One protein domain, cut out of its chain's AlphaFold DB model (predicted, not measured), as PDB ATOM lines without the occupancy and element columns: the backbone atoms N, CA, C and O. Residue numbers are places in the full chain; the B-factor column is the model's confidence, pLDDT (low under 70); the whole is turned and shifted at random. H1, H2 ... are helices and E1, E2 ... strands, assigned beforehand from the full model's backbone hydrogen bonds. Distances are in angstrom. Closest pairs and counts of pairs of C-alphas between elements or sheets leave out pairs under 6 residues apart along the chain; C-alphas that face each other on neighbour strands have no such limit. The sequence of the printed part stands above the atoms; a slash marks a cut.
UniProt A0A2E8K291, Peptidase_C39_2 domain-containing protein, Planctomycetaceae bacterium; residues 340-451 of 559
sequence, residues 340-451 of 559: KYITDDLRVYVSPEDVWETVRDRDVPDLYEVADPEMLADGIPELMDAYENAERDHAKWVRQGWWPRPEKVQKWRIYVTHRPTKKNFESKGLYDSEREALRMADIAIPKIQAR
ATOM      1  N   LYS A 340     -18.149  37.672  53.594       73.69
ATOM      2  CA  LYS A 340     -16.980  38.503  53.301       73.69
ATOM      3  C   LYS A 340     -15.916  37.682  52.587       73.69
ATOM      4  O   LYS A 340     -15.463  36.663  53.106       73.69
ATOM      5  N   TYR A 341     -15.462  38.188  51.448       74.00
ATOM      6  CA  TYR A 341     -14.378  37.616  50.659       74.00
ATOM      7  C   TYR A 341     -13.190  38.566  50.677       74.00
ATOM      8  O   TYR A 341     -13.319  39.778  50.491       74.00
ATOM      9  N   ILE A 342     -12.012  38.015  50.940       72.94
ATOM     10  CA  ILE A 342     -10.781  38.782  51.055       72.94
ATOM     11  C   ILE A 342      -9.774  38.221  50.058       72.94
ATOM     12  O   ILE A 342      -9.410  37.054  50.134       72.94
ATOM     13  N   THR A 343      -9.292  39.087  49.171       76.31
ATOM     14  CA  THR A 343      -8.017  38.902  48.467       76.31
ATOM     15  C   THR A 343      -6.992  39.898  49.013       76.31
ATOM     16  O   THR A 343      -7.335  40.767  49.825       76.31
ATOM     17  N   ASP A 344      -5.744  39.795  48.556       77.31
ATOM     18  CA  ASP A 344      -4.684  40.740  48.920       77.31
ATOM     19  C   ASP A 344      -5.066  42.193  48.566       77.31
ATOM     20  O   ASP A 344      -4.855  43.097  49.381       77.31
ATOM     21  N   ASP A 345      -5.766  42.397  47.441       82.31
ATOM     22  CA  ASP A 345      -6.068  43.725  46.883       82.31
ATOM     23  C   ASP A 345      -7.537  44.167  47.020       82.31
ATOM     24  O   ASP A 345      -7.838  45.362  46.977       82.31
ATOM     25  N   LEU A 346      -8.475  43.236  47.209       84.81
ATOM     26  CA  LEU A 346      -9.918  43.510  47.257       84.81
ATOM     27  C   LEU A 346     -10.568  42.917  48.509       84.81
ATOM     28  O   LEU A 346     -10.258  41.798  48.923       84.81
ATOM     29  N   ARG A 347     -11.527  43.646  49.080       84.00
ATOM     30  CA  ARG A 347     -12.534  43.110  50.004       84.00
ATOM     31  C   ARG A 347     -13.881  43.142  49.300       84.00
ATOM     32  O   ARG A 347     -14.288  44.205  48.855       84.00
ATOM     33  N   VAL A 348     -14.554  42.005  49.208       86.38
ATOM     34  CA  VAL A 348     -15.915  41.922  48.673       86.38
ATOM     35  C   VAL A 348     -16.855  41.543  49.802       86.38
ATOM     36  O   VAL A 348     -16.563  40.623  50.566       86.38
ATOM     37  N   TYR A 349     -17.961  42.260  49.916       88.06
ATOM     38  CA  TYR A 349     -19.018  42.009  50.878       88.06
ATOM     39  C   TYR A 349     -20.317  41.818  50.110       88.06
ATOM     40  O   TYR A 349     -20.669  42.647  49.274       88.06
ATOM     41  N   VAL A 350     -21.009  40.721  50.387       88.25
ATOM     42  CA  VAL A 350     -22.349  40.460  49.862       88.25
ATOM     43  C   VAL A 350     -23.296  40.493  51.051       88.25
ATOM     44  O   VAL A 350     -23.130  39.704  51.982       88.25
ATOM     45  N   SER A 351     -24.216  41.457  51.051       88.31
ATOM     46  CA  SER A 351     -25.126  41.713  52.171       88.31
ATOM     47  C   SER A 351     -26.573  41.665  51.699       88.31
ATOM     48  O   SER A 351     -26.858  42.200  50.623       88.31
ATOM     49  N   PRO A 352     -27.483  41.074  52.486       92.56
ATOM     50  CA  PRO A 352     -28.901  41.262  52.273       92.56
ATOM     51  C   PRO A 352     -29.278  42.710  52.609       92.56
ATOM     52  O   PRO A 352     -28.723  43.312  53.533       92.56
ATOM     53  N   GLU A 353     -30.218  43.254  51.854       89.69
ATOM     54  CA  GLU A 353     -30.862  44.541  52.060       89.69
ATOM     55  C   GLU A 353     -32.361  44.352  51.908       89.69
ATOM     56  O   GLU A 353     -32.831  43.715  50.964       89.69
ATOM     57  N   ASP A 354     -33.111  44.922  52.839       89.62
ATOM     58  CA  ASP A 354     -34.553  44.947  52.724       89.62
ATOM     59  C   ASP A 354     -34.955  46.087  51.784       89.62
ATOM     60  O   ASP A 354     -34.615  47.250  52.020       89.62
ATOM     61  N   VAL A 355     -35.681  45.753  50.724       86.56
ATOM     62  CA  VAL A 355     -36.161  46.695  49.716       86.56
ATOM     63  C   VAL A 355     -37.670  46.539  49.605       86.56
ATOM     64  O   VAL A 355     -38.206  45.439  49.696       86.56
ATOM     65  N   TRP A 356     -38.373  47.652  49.447       81.06
ATOM     66  CA  TRP A 356     -39.805  47.631  49.185       81.06
ATOM     67  C   TRP A 356     -40.014  47.465  47.684       81.06
ATOM     68  O   TRP A 356     -39.678  48.368  46.919       81.06
ATOM     69  N   GLU A 357     -40.537  46.316  47.264       76.50
ATOM     70  CA  GLU A 357     -40.970  46.108  45.884       76.50
ATOM     71  C   GLU A 357     -42.495  46.075  45.836       76.50
ATOM     72  O   GLU A 357     -43.165  45.410  46.626       76.50
ATOM     73  N   THR A 358     -43.066  46.816  44.892       69.50
ATOM     74  CA  THR A 358     -44.457  46.624  44.493       69.50
ATOM     75  C   THR A 358     -44.508  45.366  43.639       69.50
ATOM     76  O   THR A 358     -43.841  45.314  42.603       69.50
ATOM     77  N   VAL A 359     -45.268  44.356  44.066       56.84
ATOM     78  CA  VAL A 359     -45.482  43.119  43.302       56.84
ATOM     79  C   VAL A 359     -46.032  43.489  41.919       56.84
ATOM     80  O   VAL A 359     -47.190  43.868  41.788       56.84
ATOM     81  N   ARG A 360     -45.190  43.415  40.881       54.75
ATOM     82  CA  ARG A 360     -45.536  43.751  39.483       54.75
ATOM     83  C   ARG A 360     -46.295  42.628  38.760       54.75
ATOM     84  O   ARG A 360     -46.369  42.635  37.538       54.75
ATOM     85  N   ASP A 361     -46.855  41.657  39.481       45.03
ATOM     86  CA  ASP A 361     -47.423  40.437  38.881       45.03
ATOM     87  C   ASP A 361     -48.816  40.613  38.257       45.03
ATOM     88  O   ASP A 361     -49.505  39.634  37.970       45.03
ATOM     89  N   ARG A 362     -49.267  41.846  38.017       50.69
ATOM     90  CA  ARG A 362     -50.507  42.105  37.284       50.69
ATOM     91  C   ARG A 362     -50.271  43.259  36.323       50.69
ATOM     92  O   ARG A 362     -49.742  44.280  36.750       50.69
ATOM     93  N   ASP A 363     -50.660  43.076  35.059       55.72
ATOM     94  CA  ASP A 363     -50.674  44.077  33.977       55.72
ATOM     95  C   ASP A 363     -51.641  45.240  34.303       55.72
ATOM     96  O   ASP A 363     -52.616  45.488  33.593       55.72
ATOM     97  N   VAL A 364     -51.430  45.917  35.430       54.84
ATOM     98  CA  VAL A 364     -52.175  47.101  35.847       54.84
ATOM     99  C   VAL A 364     -51.309  48.301  35.470       54.84
ATOM    100  O   VAL A 364     -50.224  48.441  36.041       54.84
ATOM    101  N   PRO A 365     -51.726  49.122  34.492       55.00
ATOM    102  CA  PRO A 365     -50.965  50.302  34.106       55.00
ATOM    103  C   PRO A 365     -50.864  51.268  35.292       55.00
ATOM    104  O   PRO A 365     -51.817  51.427  36.060       55.00
ATOM    105  N   ASP A 366     -49.692  51.882  35.460       60.19
ATOM    106  CA  ASP A 366     -49.481  52.918  36.477       60.19
ATOM    107  C   ASP A 366     -50.460  54.083  36.229       60.19
ATOM    108  O   ASP A 366     -50.795  54.380  35.082       60.19
ATOM    109  N   LEU A 367     -50.910  54.782  37.274       55.47
ATOM    110  CA  LEU A 367     -51.752  55.978  37.125       55.47
ATOM    111  C   LEU A 367     -51.077  57.002  36.189       55.47
ATOM    112  O   LEU A 367     -51.745  57.612  35.359       55.47
ATOM    113  N   TYR A 368     -49.744  57.091  36.255       59.38
ATOM    114  CA  TYR A 368     -48.915  57.915  35.367       59.38
ATOM    115  C   TYR A 368     -48.790  57.376  33.931       59.38
ATOM    116  O   TYR A 368     -48.421  58.124  33.028       59.38
ATOM    117  N   GLU A 369     -49.080  56.094  33.697       59.25
ATOM    118  CA  GLU A 369     -49.170  55.510  32.351       59.25
ATOM    119  C   GLU A 369     -50.559  55.713  31.730       59.25
ATOM    120  O   GLU A 369     -50.670  55.777  30.505       59.25
ATOM    121  N   VAL A 370     -51.612  55.822  32.550       55.09
ATOM    122  CA  VAL A 370     -52.993  56.044  32.085       55.09
ATOM    123  C   VAL A 370     -53.283  57.527  31.853       55.09
ATOM    124  O   VAL A 370     -54.014  57.859  30.921       55.09
ATOM    125  N   ALA A 371     -52.696  58.424  32.647       57.69
ATOM    126  CA  ALA A 371     -52.863  59.855  32.455       57.69
ATOM    127  C   ALA A 371     -51.643  60.643  32.949       57.69
ATOM    128  O   ALA A 371     -51.315  60.654  34.135       57.69
ATOM    129  N   ASP A 372     -50.979  61.323  32.017       60.91
ATOM    130  CA  ASP A 372     -49.886  62.244  32.312       60.91
ATOM    131  C   ASP A 372     -50.455  63.516  32.976       60.91
ATOM    132  O   ASP A 372     -51.254  64.219  32.343       60.91
ATOM    133  N   PRO A 373     -50.062  63.850  34.221       55.22
ATOM    134  CA  PRO A 373     -50.520  65.056  34.908       55.22
ATOM    135  C   PRO A 373     -50.231  66.351  34.137       55.22
ATOM    136  O   PRO A 373     -50.937  67.343  34.321       55.22
ATOM    137  N   GLU A 374     -49.224  66.362  33.256       59.28
ATOM    138  CA  GLU A 374     -48.903  67.531  32.431       59.28
ATOM    139  C   GLU A 374     -49.946  67.777  31.328       59.28
ATOM    140  O   GLU A 374     -50.145  68.922  30.920       59.28
ATOM    141  N   MET A 375     -50.688  66.748  30.896       55.75
ATOM    142  CA  MET A 375     -51.765  66.892  29.907       55.75
ATOM    143  C   MET A 375     -53.058  67.498  30.484       55.75
ATOM    144  O   MET A 375     -53.908  67.961  29.725       55.75
ATOM    145  N   LEU A 376     -53.182  67.572  31.813       57.09
ATOM    146  CA  LEU A 376     -54.309  68.208  32.512       57.09
ATOM    147  C   LEU A 376     -54.144  69.725  32.647       57.09
ATOM    148  O   LEU A 376     -55.119  70.444  32.856       57.09
ATOM    149  N   ALA A 377     -52.917  70.231  32.497       57.91
ATOM    150  CA  ALA A 377     -52.601  71.644  32.687       57.91
ATOM    151  C   ALA A 377     -53.256  72.570  31.643       57.91
ATOM    152  O   ALA A 377     -53.437  73.758  31.911       57.91
ATOM    153  N   ASP A 378     -53.632  72.035  30.477       65.25
ATOM    154  CA  ASP A 378     -54.263  72.794  29.391       65.25
ATOM    155  C   ASP A 378     -55.807  72.847  29.499       65.25
ATOM    156  O   ASP A 378     -56.446  73.527  28.696       65.25
ATOM    157  N   GLY A 379     -56.420  72.180  30.491       69.50
ATOM    158  CA  GLY A 379     -57.863  72.276  30.765       69.50
ATOM    159  C   GLY A 379     -58.769  71.757  29.640       69.50
ATOM    160  O   GLY A 379     -59.901  72.217  29.501       69.50
ATOM    161  N   ILE A 380     -58.269  70.832  28.816       75.00
ATOM    162  CA  ILE A 380     -59.025  70.224  27.714       75.00
ATOM    163  C   ILE A 380     -60.080  69.276  28.316       75.00
ATOM    164  O   ILE A 380     -59.686  68.304  28.969       75.00
ATOM    165  N   PRO A 381     -61.391  69.523  28.119       74.62
ATOM    166  CA  PRO A 381     -62.460  68.783  28.797       74.62
ATOM    167  C   PRO A 381     -62.367  67.262  28.634       74.62
ATOM    168  O   PRO A 381     -62.503  66.527  29.603       74.62
ATOM    169  N   GLU A 382     -62.029  66.780  27.439       72.56
ATOM    170  CA  GLU A 382     -61.959  65.347  27.139       72.56
ATOM    171  C   GLU A 382     -60.807  64.636  27.874       72.56
ATOM    172  O   GLU A 382     -60.908  63.451  28.197       72.56
ATOM    173  N   LEU A 383     -59.708  65.349  28.153       69.69
ATOM    174  CA  LEU A 383     -58.574  64.817  28.917       69.69
ATOM    175  C   LEU A 383     -58.846  64.851  30.422       69.69
ATOM    176  O   LEU A 383     -58.442  63.928  31.129       69.69
ATOM    177  N   MET A 384     -59.567  65.871  30.894       77.19
ATOM    178  CA  MET A 384     -60.050  65.934  32.274       77.19
ATOM    179  C   MET A 384     -61.016  64.779  32.559       77.19
ATOM    180  O   MET A 384     -60.820  64.057  33.532       77.19
ATOM    181  N   ASP A 385     -61.969  64.517  31.660       79.38
ATOM    182  CA  ASP A 385     -62.899  63.388  31.778       79.38
ATOM    183  C   ASP A 385     -62.165  62.036  31.784       79.38
ATOM    184  O   ASP A 385     -62.494  61.134  32.561       79.38
ATOM    185  N   ALA A 386     -61.146  61.873  30.932       72.12
ATOM    186  CA  ALA A 386     -60.329  60.662  30.896       72.12
ATOM    187  C   ALA A 386     -59.544  60.450  32.204       72.12
ATOM    188  O   ALA A 386     -59.508  59.331  32.719       72.12
ATOM    189  N   TYR A 387     -58.967  61.516  32.767       79.38
ATOM    190  CA  TYR A 387     -58.259  61.468  34.046       79.38
ATOM    191  C   TYR A 387     -59.188  61.174  35.218       79.38
ATOM    192  O   TYR A 387     -58.892  60.298  36.025       79.38
ATOM    193  N   GLU A 388     -60.348  61.827  35.289       84.25
ATOM    194  CA  GLU A 388     -61.331  61.559  36.340       84.25
ATOM    195  C   GLU A 388     -61.853  60.117  36.294       84.25
ATOM    196  O   GLU A 388     -62.092  59.499  37.337       84.25
ATOM    197  N   ASN A 389     -62.026  59.557  35.093       83.12
ATOM    198  CA  ASN A 389     -62.386  58.152  34.927       83.12
ATOM    199  C   ASN A 389     -61.241  57.223  35.370       83.12
ATOM    200  O   ASN A 389     -61.494  56.258  36.091       83.12
ATOM    201  N   ALA A 390     -59.988  57.546  35.030       76.12
ATOM    202  CA  ALA A 390     -58.812  56.795  35.472       76.12
ATOM    203  C   ALA A 390     -58.620  56.843  36.998       76.12
ATOM    204  O   ALA A 390     -58.349  55.814  37.616       76.12
ATOM    205  N   GLU A 391     -58.827  57.999  37.638       81.25
ATOM    206  CA  GLU A 391     -58.813  58.128  39.098       81.25
ATOM    207  C   GLU A 391     -59.937  57.316  39.751       81.25
ATOM    208  O   GLU A 391     -59.707  56.648  40.765       81.25
ATOM    209  N   ARG A 392     -61.148  57.325  39.174       85.19
ATOM    210  CA  ARG A 392     -62.271  56.505  39.659       85.19
ATOM    211  C   ARG A 392     -61.960  55.015  39.573       85.19
ATOM    212  O   ARG A 392     -62.222  54.293  40.541       85.19
ATOM    213  N   ASP A 393     -61.377  54.562  38.468       79.06
ATOM    214  CA  ASP A 393     -60.982  53.166  38.280       79.06
ATOM    215  C   ASP A 393     -59.822  52.770  39.203       79.06
ATOM    216  O   ASP A 393     -59.901  51.740  39.874       79.06
ATOM    217  N   HIS A 394     -58.813  53.628  39.364       75.88
ATOM    218  CA  HIS A 394     -57.728  53.425  40.324       75.88
ATOM    219  C   HIS A 394     -58.256  53.340  41.767       75.88
ATOM    220  O   HIS A 394     -57.954  52.395  42.499       75.88
ATOM    221  N   ALA A 395     -59.131  54.263  42.176       79.38
ATOM    222  CA  ALA A 395     -59.759  54.246  43.494       79.38
ATOM    223  C   ALA A 395     -60.654  53.012  43.707       79.38
ATOM    224  O   ALA A 395     -60.800  52.535  44.839       79.38
ATOM    225  N   LYS A 396     -61.270  52.491  42.639       81.56
ATOM    226  CA  LYS A 396     -62.035  51.239  42.657       81.56
ATOM    227  C   LYS A 396     -61.105  50.037  42.833       81.56
ATOM    228  O   LYS A 396     -61.386  49.202  43.691       81.56
ATOM    229  N   TRP A 397     -59.980  49.976  42.119       78.19
ATOM    230  CA  TRP A 397     -58.978  48.912  42.267       78.19
ATOM    231  C   TRP A 397     -58.347  48.896  43.659       78.19
ATOM    232  O   TRP A 397     -58.243  47.832  44.272       78.19
ATOM    233  N   VAL A 398     -58.007  50.064  44.213       74.25
ATOM    234  CA  VAL A 398     -57.505  50.188  45.592       74.25
ATOM    235  C   VAL A 398     -58.543  49.682  46.598       74.25
ATOM    236  O   VAL A 398     -58.212  48.857  47.449       74.25
ATOM    237  N   ARG A 399     -59.814  50.097  46.471       77.88
ATOM    238  CA  ARG A 399     -60.906  49.639  47.354       77.88
ATOM    239  C   ARG A 399     -61.165  48.139  47.269       77.88
ATOM    240  O   ARG A 399     -61.480  47.518  48.277       77.88
ATOM    241  N   GLN A 400     -61.024  47.557  46.084       78.50
ATOM    242  CA  GLN A 400     -61.193  46.120  45.886       78.50
ATOM    243  C   GLN A 400     -59.980  45.309  46.377       78.50
ATOM    244  O   GLN A 400     -60.041  44.081  46.384       78.50
ATOM    245  N   GLY A 401     -58.880  45.963  46.778       76.25
ATOM    246  CA  GLY A 401     -57.640  45.306  47.203       76.25
ATOM    247  C   GLY A 401     -56.784  44.789  46.042       76.25
ATOM    248  O   GLY A 401     -55.987  43.876  46.230       76.25
ATOM    249  N   TRP A 402     -56.964  45.339  44.836       67.44
ATOM    250  CA  TRP A 402     -56.272  44.906  43.614       67.44
ATOM    251  C   TRP A 402     -54.923  45.607  43.419       67.44
ATOM    252  O   TRP A 402     -54.156  45.199  42.549       67.44
ATOM    253  N   TRP A 403     -54.608  46.612  44.243       62.09
ATOM    254  CA  TRP A 403     -53.308  47.278  44.250       62.09
ATOM    255  C   TRP A 403     -52.308  46.494  45.112       62.09
ATOM    256  O   TRP A 403     -52.624  46.194  46.271       62.09
ATOM    257  N   PRO A 404     -51.110  46.148  44.605       62.91
ATOM    258  CA  PRO A 404     -50.151  45.383  45.383       62.91
ATOM    259  C   PRO A 404     -49.691  46.225  46.572       62.91
ATOM    260  O   PRO A 404     -49.144  47.319  46.414       62.91
ATOM    261  N   ARG A 405     -49.908  45.716  47.788       62.88
ATOM    262  CA  ARG A 405     -49.249  46.277  48.969       62.88
ATOM    263  C   ARG A 405     -47.741  46.150  48.728       62.88
ATOM    264  O   ARG A 405     -47.316  45.073  48.314       62.88
ATOM    265  N   PRO A 406     -46.939  47.211  48.926       69.25
ATOM    266  CA  PRO A 406     -45.496  47.081  48.825       69.25
ATOM    267  C   PRO A 406     -45.064  46.006  49.819       69.25
ATOM    268  O   PRO A 406     -45.310  46.122  51.021       69.25
ATOM    269  N   GLU A 407     -44.479  44.932  49.304       75.75
ATOM    270  CA  GLU A 407     -43.966  43.858  50.135       75.75
ATOM    271  C   GLU A 407     -42.493  44.132  50.400       75.75
ATOM    272  O   GLU A 407     -41.715  44.523  49.522       75.75
ATOM    273  N   LYS A 408     -42.112  43.969  51.664       82.56
ATOM    274  CA  LYS A 408     -40.727  44.093  52.081       82.56
ATOM    275  C   LYS A 408     -40.001  42.828  51.635       82.56
ATOM    276  O   LYS A 408     -40.103  41.793  52.289       82.56
ATOM    277  N   VAL A 409     -39.288  42.909  50.519       88.81
ATOM    278  CA  VAL A 409     -38.515  41.795  49.965       88.81
ATOM    279  C   VAL A 409     -37.041  41.960  50.308       88.81
ATOM    280  O   VAL A 409     -36.486  43.058  50.296       88.81
ATOM    281  N   GLN A 410     -36.381  40.855  50.631       89.81
ATOM    282  CA  GLN A 410     -34.950  40.861  50.901       89.81
ATOM    283  C   GLN A 410     -34.185  40.606  49.601       89.81
ATOM    284  O   GLN A 410     -34.290  39.530  49.013       89.81
ATOM    285  N   LYS A 411     -33.396  41.586  49.163       93.38
ATOM    286  CA  LYS A 411     -32.486  41.473  48.015       93.38
ATOM    287  C   LYS A 411     -31.045  41.429  48.491       93.38
ATOM    288  O   LYS A 411     -30.749  41.708  49.644       93.38
ATOM    289  N   TRP A 412     -30.121  41.098  47.602       92.25
ATOM    290  CA  TRP A 412     -28.694  41.029  47.903       92.25
ATOM    291  C   TRP A 412     -27.931  42.106  47.137       92.25
ATOM    292  O   TRP A 412     -28.121  42.262  45.932       92.25
ATOM    293  N   ARG A 413     -27.035  42.829  47.820       90.12
ATOM    294  CA  ARG A 413     -26.151  43.843  47.223       90.12
ATOM    295  C   ARG A 413     -24.683  43.449  47.373       90.12
ATOM    296  O   ARG A 413     -24.285  42.827  48.360       90.12
ATOM    297  N   ILE A 414     -23.866  43.816  46.381       91.06
ATOM    298  CA  ILE A 414     -22.424  43.552  46.353       91.06
ATOM    299  C   ILE A 414     -21.654  44.859  46.566       91.06
ATOM    300  O   ILE A 414     -21.778  45.812  45.792       91.06
ATOM    301  N   TYR A 415     -20.775  44.856  47.561       85.81
ATOM    302  CA  TYR A 415     -19.832  45.926  47.862       85.81
ATOM    303  C   TYR A 415     -18.407  45.441  47.615       85.81
ATOM    304  O   TYR A 415     -17.990  44.418  48.154       85.81
ATOM    305  N   VAL A 416     -17.629  46.173  46.823       85.38
ATOM    306  CA  VAL A 416     -16.228  45.847  46.527       85.38
ATOM    307  C   VAL A 416     -15.333  47.002  46.962       85.38
ATOM    308  O   VAL A 416     -15.343  48.067  46.360       85.38
ATOM    309  N   THR A 417     -14.504  46.801  47.980       81.06
ATOM    310  CA  THR A 417     -13.518  47.785  48.443       81.06
ATOM    311  C   THR A 417     -12.126  47.417  47.946       81.06
ATOM    312  O   THR A 417     -11.615  46.334  48.244       81.06
ATOM    313  N   HIS A 418     -11.462  48.337  47.253       81.25
ATOM    314  CA  HIS A 418     -10.064  48.175  46.858       81.25
ATOM    315  C   HIS A 418      -9.133  48.573  48.012       81.25
ATOM    316  O   HIS A 418      -9.099  49.734  48.421       81.25
ATOM    317  N   ARG A 419      -8.381  47.613  48.567       76.19
ATOM    318  CA  ARG A 419      -7.579  47.784  49.795       76.19
ATOM    319  C   ARG A 419      -6.499  48.865  49.681       76.19
ATOM    320  O   ARG A 419      -6.453  49.693  50.591       76.19
ATOM    321  N   PRO A 420      -5.684  48.930  48.607       73.38
ATOM    322  CA  PRO A 420      -4.639  49.950  48.495       73.38
ATOM    323  C   PRO A 420      -5.159  51.391  48.513       73.38
ATOM    324  O   PRO A 420      -4.453  52.293  48.943       73.38
ATOM    325  N   THR A 421      -6.389  51.621  48.046       75.50
ATOM    326  CA  THR A 421      -6.951  52.974  47.884       75.50
ATOM    327  C   THR A 421      -8.114  53.270  48.826       75.50
ATOM    328  O   THR A 421      -8.598  54.397  48.835       75.50
ATOM    329  N   LYS A 422      -8.604  52.268  49.572       71.25
ATOM    330  CA  LYS A 422      -9.856  52.296  50.354       71.25
ATOM    331  C   LYS A 422     -11.093  52.759  49.562       71.25
ATOM    332  O   LYS A 422     -12.106  53.098  50.163       71.25
ATOM    333  N   LYS A 423     -11.042  52.769  48.225       72.88
ATOM    334  CA  LYS A 423     -12.190  53.161  47.396       72.88
ATOM    335  C   LYS A 423     -13.219  52.034  47.379       72.88
ATOM    336  O   LYS A 423     -12.868  50.890  47.080       72.88
ATOM    337  N   ASN A 424     -14.462  52.381  47.694       73.12
ATOM    338  CA  ASN A 424     -15.613  51.491  47.617       73.12
ATOM    339  C   ASN A 424     -16.221  51.553  46.213       73.12
ATOM    340  O   ASN A 424     -16.308  52.618  45.606       73.12
ATOM    341  N   PHE A 425     -16.630  50.399  45.712       75.38
ATOM    342  CA  PHE A 425     -17.389  50.234  44.487       75.38
ATOM    343  C   PHE A 425     -18.663  49.480  44.838       75.38
ATOM    344  O   PHE A 425     -18.606  48.379  45.385       75.38
ATOM    345  N   GLU A 426     -19.802  50.069  44.514       72.56
ATOM    346  CA  GLU A 426     -21.114  49.468  44.733       72.56
ATOM    347  C   GLU A 426     -21.644  48.927  43.405       72.56
ATOM    348  O   GLU A 426     -21.551  49.593  42.366       72.56
ATOM    349  N   SER A 427     -22.172  47.702  43.404       74.94
ATOM    350  CA  SER A 427     -22.896  47.210  42.233       74.94
ATOM    351  C   SER A 427     -24.222  47.956  42.102       74.94
ATOM    352  O   SER A 427     -24.982  48.013  43.060       74.94
ATOM    353  N   LYS A 428     -24.548  48.451  40.901       73.88
ATOM    354  CA  LYS A 428     -25.856  49.077  40.626       73.88
ATOM    355  C   LYS A 428     -27.049  48.105  40.706       73.88
ATOM    356  O   LYS A 428     -28.181  48.563  40.659       73.88
ATOM    357  N   GLY A 429     -26.809  46.792  40.764       82.00
ATOM    358  CA  GLY A 429     -27.857  45.770  40.806       82.00
ATOM    359  C   GLY A 429     -28.165  45.289  42.225       82.00
ATOM    360  O   GLY A 429     -27.238  45.072  43.010       82.00
ATOM    361  N   LEU A 430     -29.458  45.103  42.497       87.62
ATOM    362  CA  LEU A 430     -30.002  44.268  43.567       87.62
ATOM    363  C   LEU A 430     -30.277  42.878  42.976       87.62
ATOM    364  O   LEU A 430     -30.750  42.792  41.844       87.62
ATOM    365  N   TYR A 431     -29.952  41.814  43.704       90.69
ATOM    366  CA  TYR A 431     -30.113  40.437  43.226       90.69
ATOM    367  C   TYR A 431     -31.115  39.673  44.085       90.69
ATOM    368  O   TYR A 431     -31.136  39.834  45.307       90.69
ATOM    369  N   ASP A 432     -31.898  38.799  43.461       91.19
ATOM    370  CA  ASP A 432     -32.986  38.071  44.131       91.19
ATOM    371  C   ASP A 432     -32.471  36.958  45.049       91.19
ATOM    372  O   ASP A 432     -33.183  36.462  45.917       91.19
ATOM    373  N   SER A 433     -31.208  36.556  44.882       91.88
ATOM    374  CA  SER A 433     -30.592  35.512  45.693       91.88
ATOM    375  C   SER A 433     -29.120  35.781  45.987       91.88
ATOM    376  O   SER A 433     -28.384  36.344  45.171       91.88
ATOM    377  N   GLU A 434     -28.654  35.275  47.134       89.06
ATOM    378  CA  GLU A 434     -27.234  35.302  47.503       89.06
ATOM    379  C   GLU A 434     -26.375  34.636  46.418       89.06
ATOM    380  O   GLU A 434     -25.312  35.134  46.055       89.06
ATOM    381  N   ARG A 435     -26.851  33.517  45.855       87.94
ATOM    382  CA  ARG A 435     -26.138  32.755  44.821       87.94
ATOM    383  C   ARG A 435     -25.909  33.581  43.558       87.94
ATOM    384  O   ARG A 435     -24.841  33.487  42.951       87.94
ATOM    385  N   GLU A 436     -26.894  34.375  43.157       87.94
ATOM    386  CA  GLU A 436     -26.776  35.268  42.009       87.94
ATOM    387  C   GLU A 436     -25.828  36.433  42.298       87.94
ATOM    388  O   GLU A 436     -24.929  36.693  41.496       87.94
ATOM    389  N   ALA A 437     -25.941  37.058  43.474       87.25
ATOM    390  CA  ALA A 437     -25.010  38.096  43.907       87.25
ATOM    391  C   ALA A 437     -23.557  37.583  43.934       87.25
ATOM    392  O   ALA A 437     -22.648  38.245  43.437       87.25
ATOM    393  N   LEU A 438     -23.326  36.364  44.428       86.25
ATOM    394  CA  LEU A 438     -22.004  35.730  44.424       86.25
ATOM    395  C   LEU A 438     -21.492  35.459  43.005       86.25
ATOM    396  O   LEU A 438     -20.356  35.806  42.690       86.25
ATOM    397  N   ARG A 439     -22.341  34.934  42.114       86.94
ATOM    398  CA  ARG A 439     -21.985  34.734  40.700       86.94
ATOM    399  C   ARG A 439     -21.604  36.055  40.025       86.94
ATOM    400  O   ARG A 439     -20.672  36.105  39.224       86.94
ATOM    401  N   MET A 440     -22.317  37.130  40.343       86.56
ATOM    402  CA  MET A 440     -22.039  38.458  39.803       86.56
ATOM    403  C   MET A 440     -20.767  39.066  40.395       86.56
ATOM    404  O   MET A 440     -20.011  39.713  39.664       86.56
ATOM    405  N   ALA A 441     -20.462  38.791  41.665       85.19
ATOM    406  CA  ALA A 441     -19.183  39.134  42.276       85.19
ATOM    407  C   ALA A 441     -18.017  38.404  41.584       85.19
ATOM    408  O   ALA A 441     -17.040  39.056  41.209       85.19
ATOM    409  N   ASP A 442     -18.151  37.104  41.305       83.44
ATOM    410  CA  ASP A 442     -17.147  36.307  40.583       83.44
ATOM    411  C   ASP A 442     -16.884  36.827  39.162       83.44
ATOM    412  O   ASP A 442     -15.765  36.742  38.659       83.44
ATOM    413  N   ILE A 443     -17.888  37.420  38.509       82.69
ATOM    414  CA  ILE A 443     -17.732  38.076  37.200       82.69
ATOM    415  C   ILE A 443     -17.090  39.466  37.343       82.69
ATOM    416  O   ILE A 443     -16.313  39.893  36.480       82.69
ATOM    417  N   ALA A 444     -17.426  40.206  38.401       78.38
ATOM    418  CA  ALA A 444     -16.956  41.569  38.623       78.38
ATOM    419  C   ALA A 444     -15.489  41.619  39.076       78.38
ATOM    420  O   ALA A 444     -14.741  42.483  38.613       78.38
ATOM    421  N   ILE A 445     -15.053  40.685  39.924       80.44
ATOM    422  CA  ILE A 445     -13.699  40.657  40.499       80.44
ATOM    423  C   ILE A 445     -12.613  40.602  39.409       80.44
ATOM    424  O   ILE A 445     -11.765  41.500  39.402       80.44
ATOM    425  N   PRO A 446     -12.640  39.675  38.426       79.19
ATOM    426  CA  PRO A 446     -11.658  39.651  37.346       79.19
ATOM    427  C   PRO A 446     -11.698  40.919  36.499       79.19
ATOM    428  O   PRO A 446     -10.656  41.385  36.058       79.19
ATOM    429  N   LYS A 447     -12.875  41.530  36.297       78.06
ATOM    430  CA  LYS A 447     -12.996  42.801  35.561       78.06
ATOM    431  C   LYS A 447     -12.357  43.963  36.321       78.06
ATOM    432  O   LYS A 447     -11.773  44.842  35.691       78.06
ATOM    433  N   ILE A 448     -12.454  43.978  37.649       74.75
ATOM    434  CA  ILE A 448     -11.823  44.986  38.509       74.75
ATOM    435  C   ILE A 448     -10.307  44.754  38.577       74.75
ATOM    436  O   ILE A 448      -9.548  45.708  38.437       74.75
ATOM    437  N   GLN A 449      -9.857  43.502  38.699       75.81
ATOM    438  CA  GLN A 449      -8.436  43.136  38.739       75.81
ATOM    439  C   GLN A 449      -7.730  43.313  37.382       75.81
ATOM    440  O   GLN A 449      -6.595  43.787  37.328       75.81
ATOM    441  N   ALA A 450      -8.393  42.973  36.272       72.81
ATOM    442  CA  ALA A 450      -7.857  43.116  34.914       72.81
ATOM    443  C   ALA A 450      -7.742  44.579  34.475       72.81
ATOM    444  O   ALA A 450      -6.960  44.902  33.578       72.81
ATOM    445  N   ARG A 451      -8.462  45.492  35.137       68.19
ATOM    446  CA  ARG A 451      -8.196  46.929  35.049       68.19
ATOM    447  C   ARG A 451      -6.898  47.226  35.806       68.19
ATOM    448  O   ARG A 451      -6.922  47.816  36.882       68.19
TER     449      ARG A 451
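AT A GLANCE: This is residues 340 to 451 of the 559 residues of the protein "Peptidase_C39_2 domain-containing protein" of Planctomycetaceae bacterium (UniProt A0A2E8K291). Two lobes lie at opposite ends of a rod: a ribbon of two long strands, E2 and E3, with short E1 and E4 at its edges and H4 over one face, and a helical head, where H3 lies across the rod's length with short H1 and H2 beside it. The printed part has 112 residues, in the order E1 E2 H1 H2 H3 E3 E4 H4; the sheet E1 E2 E3 E4 is antiparallel and the class is mixed, helices and strands. The whole is extended, with a radius of gyration of the C-alphas of 22.2 A and spans of 67 by 31 by 19 A.

IN THESE COORDINATES: E1, residues 340 to 342, begins at C-alpha 340 (-16.980, 38.503, 53.301). E2, residues 346 to 357, is 31.2 A long and bends by 54 degrees at residue 354. H1 is residues 367 to 370, H2 373 to 376, and H3 381 to 399, 26.7 A. E3, 407 to 418, is 34.3 A; E4 is 423 to 426. H4, 434 to 450, is 24.4 A and ends at C-alpha 450 (-7.857, 43.116, 34.914).

HOW THE PARTS SIT: E1 and E2 form a hairpin, with N 341 and O 348 2.8 A apart. Antiparallel E2 and E3 have N 353 and O 411 at 2.7 A. In the hairpin E3 and E4, N 425 and O 416 are 2.7 A apart. H4 is on the sheet, height 9.3 A, over E2 and E3; its closest C-alphas to E3 are Glu 434 and Trp 412, 5.9 A. H3 touches H1, closest C-alphas Ala 390 and Val 370, 6.8 A, with residues 387 to 394 alone, and H2, Met 384 and Leu 376, 6.2 A, with residues 383 to 387 alone. H3 and H4 are apart. Every O i to N i+4 pair is within hydrogen-bond range in H3, 11 of 13 in H4; H1 and H2 are too short for one.

THE WHOLE: The C-alphas farthest apart, of Asp 344 and Pro 381, are 67.3 A apart. The printed part has no cut, and no link is long. Mean pLDDT of the printed part is 75.8; residues 358 to 379, 383, 402 to 406 and 451 are under 70.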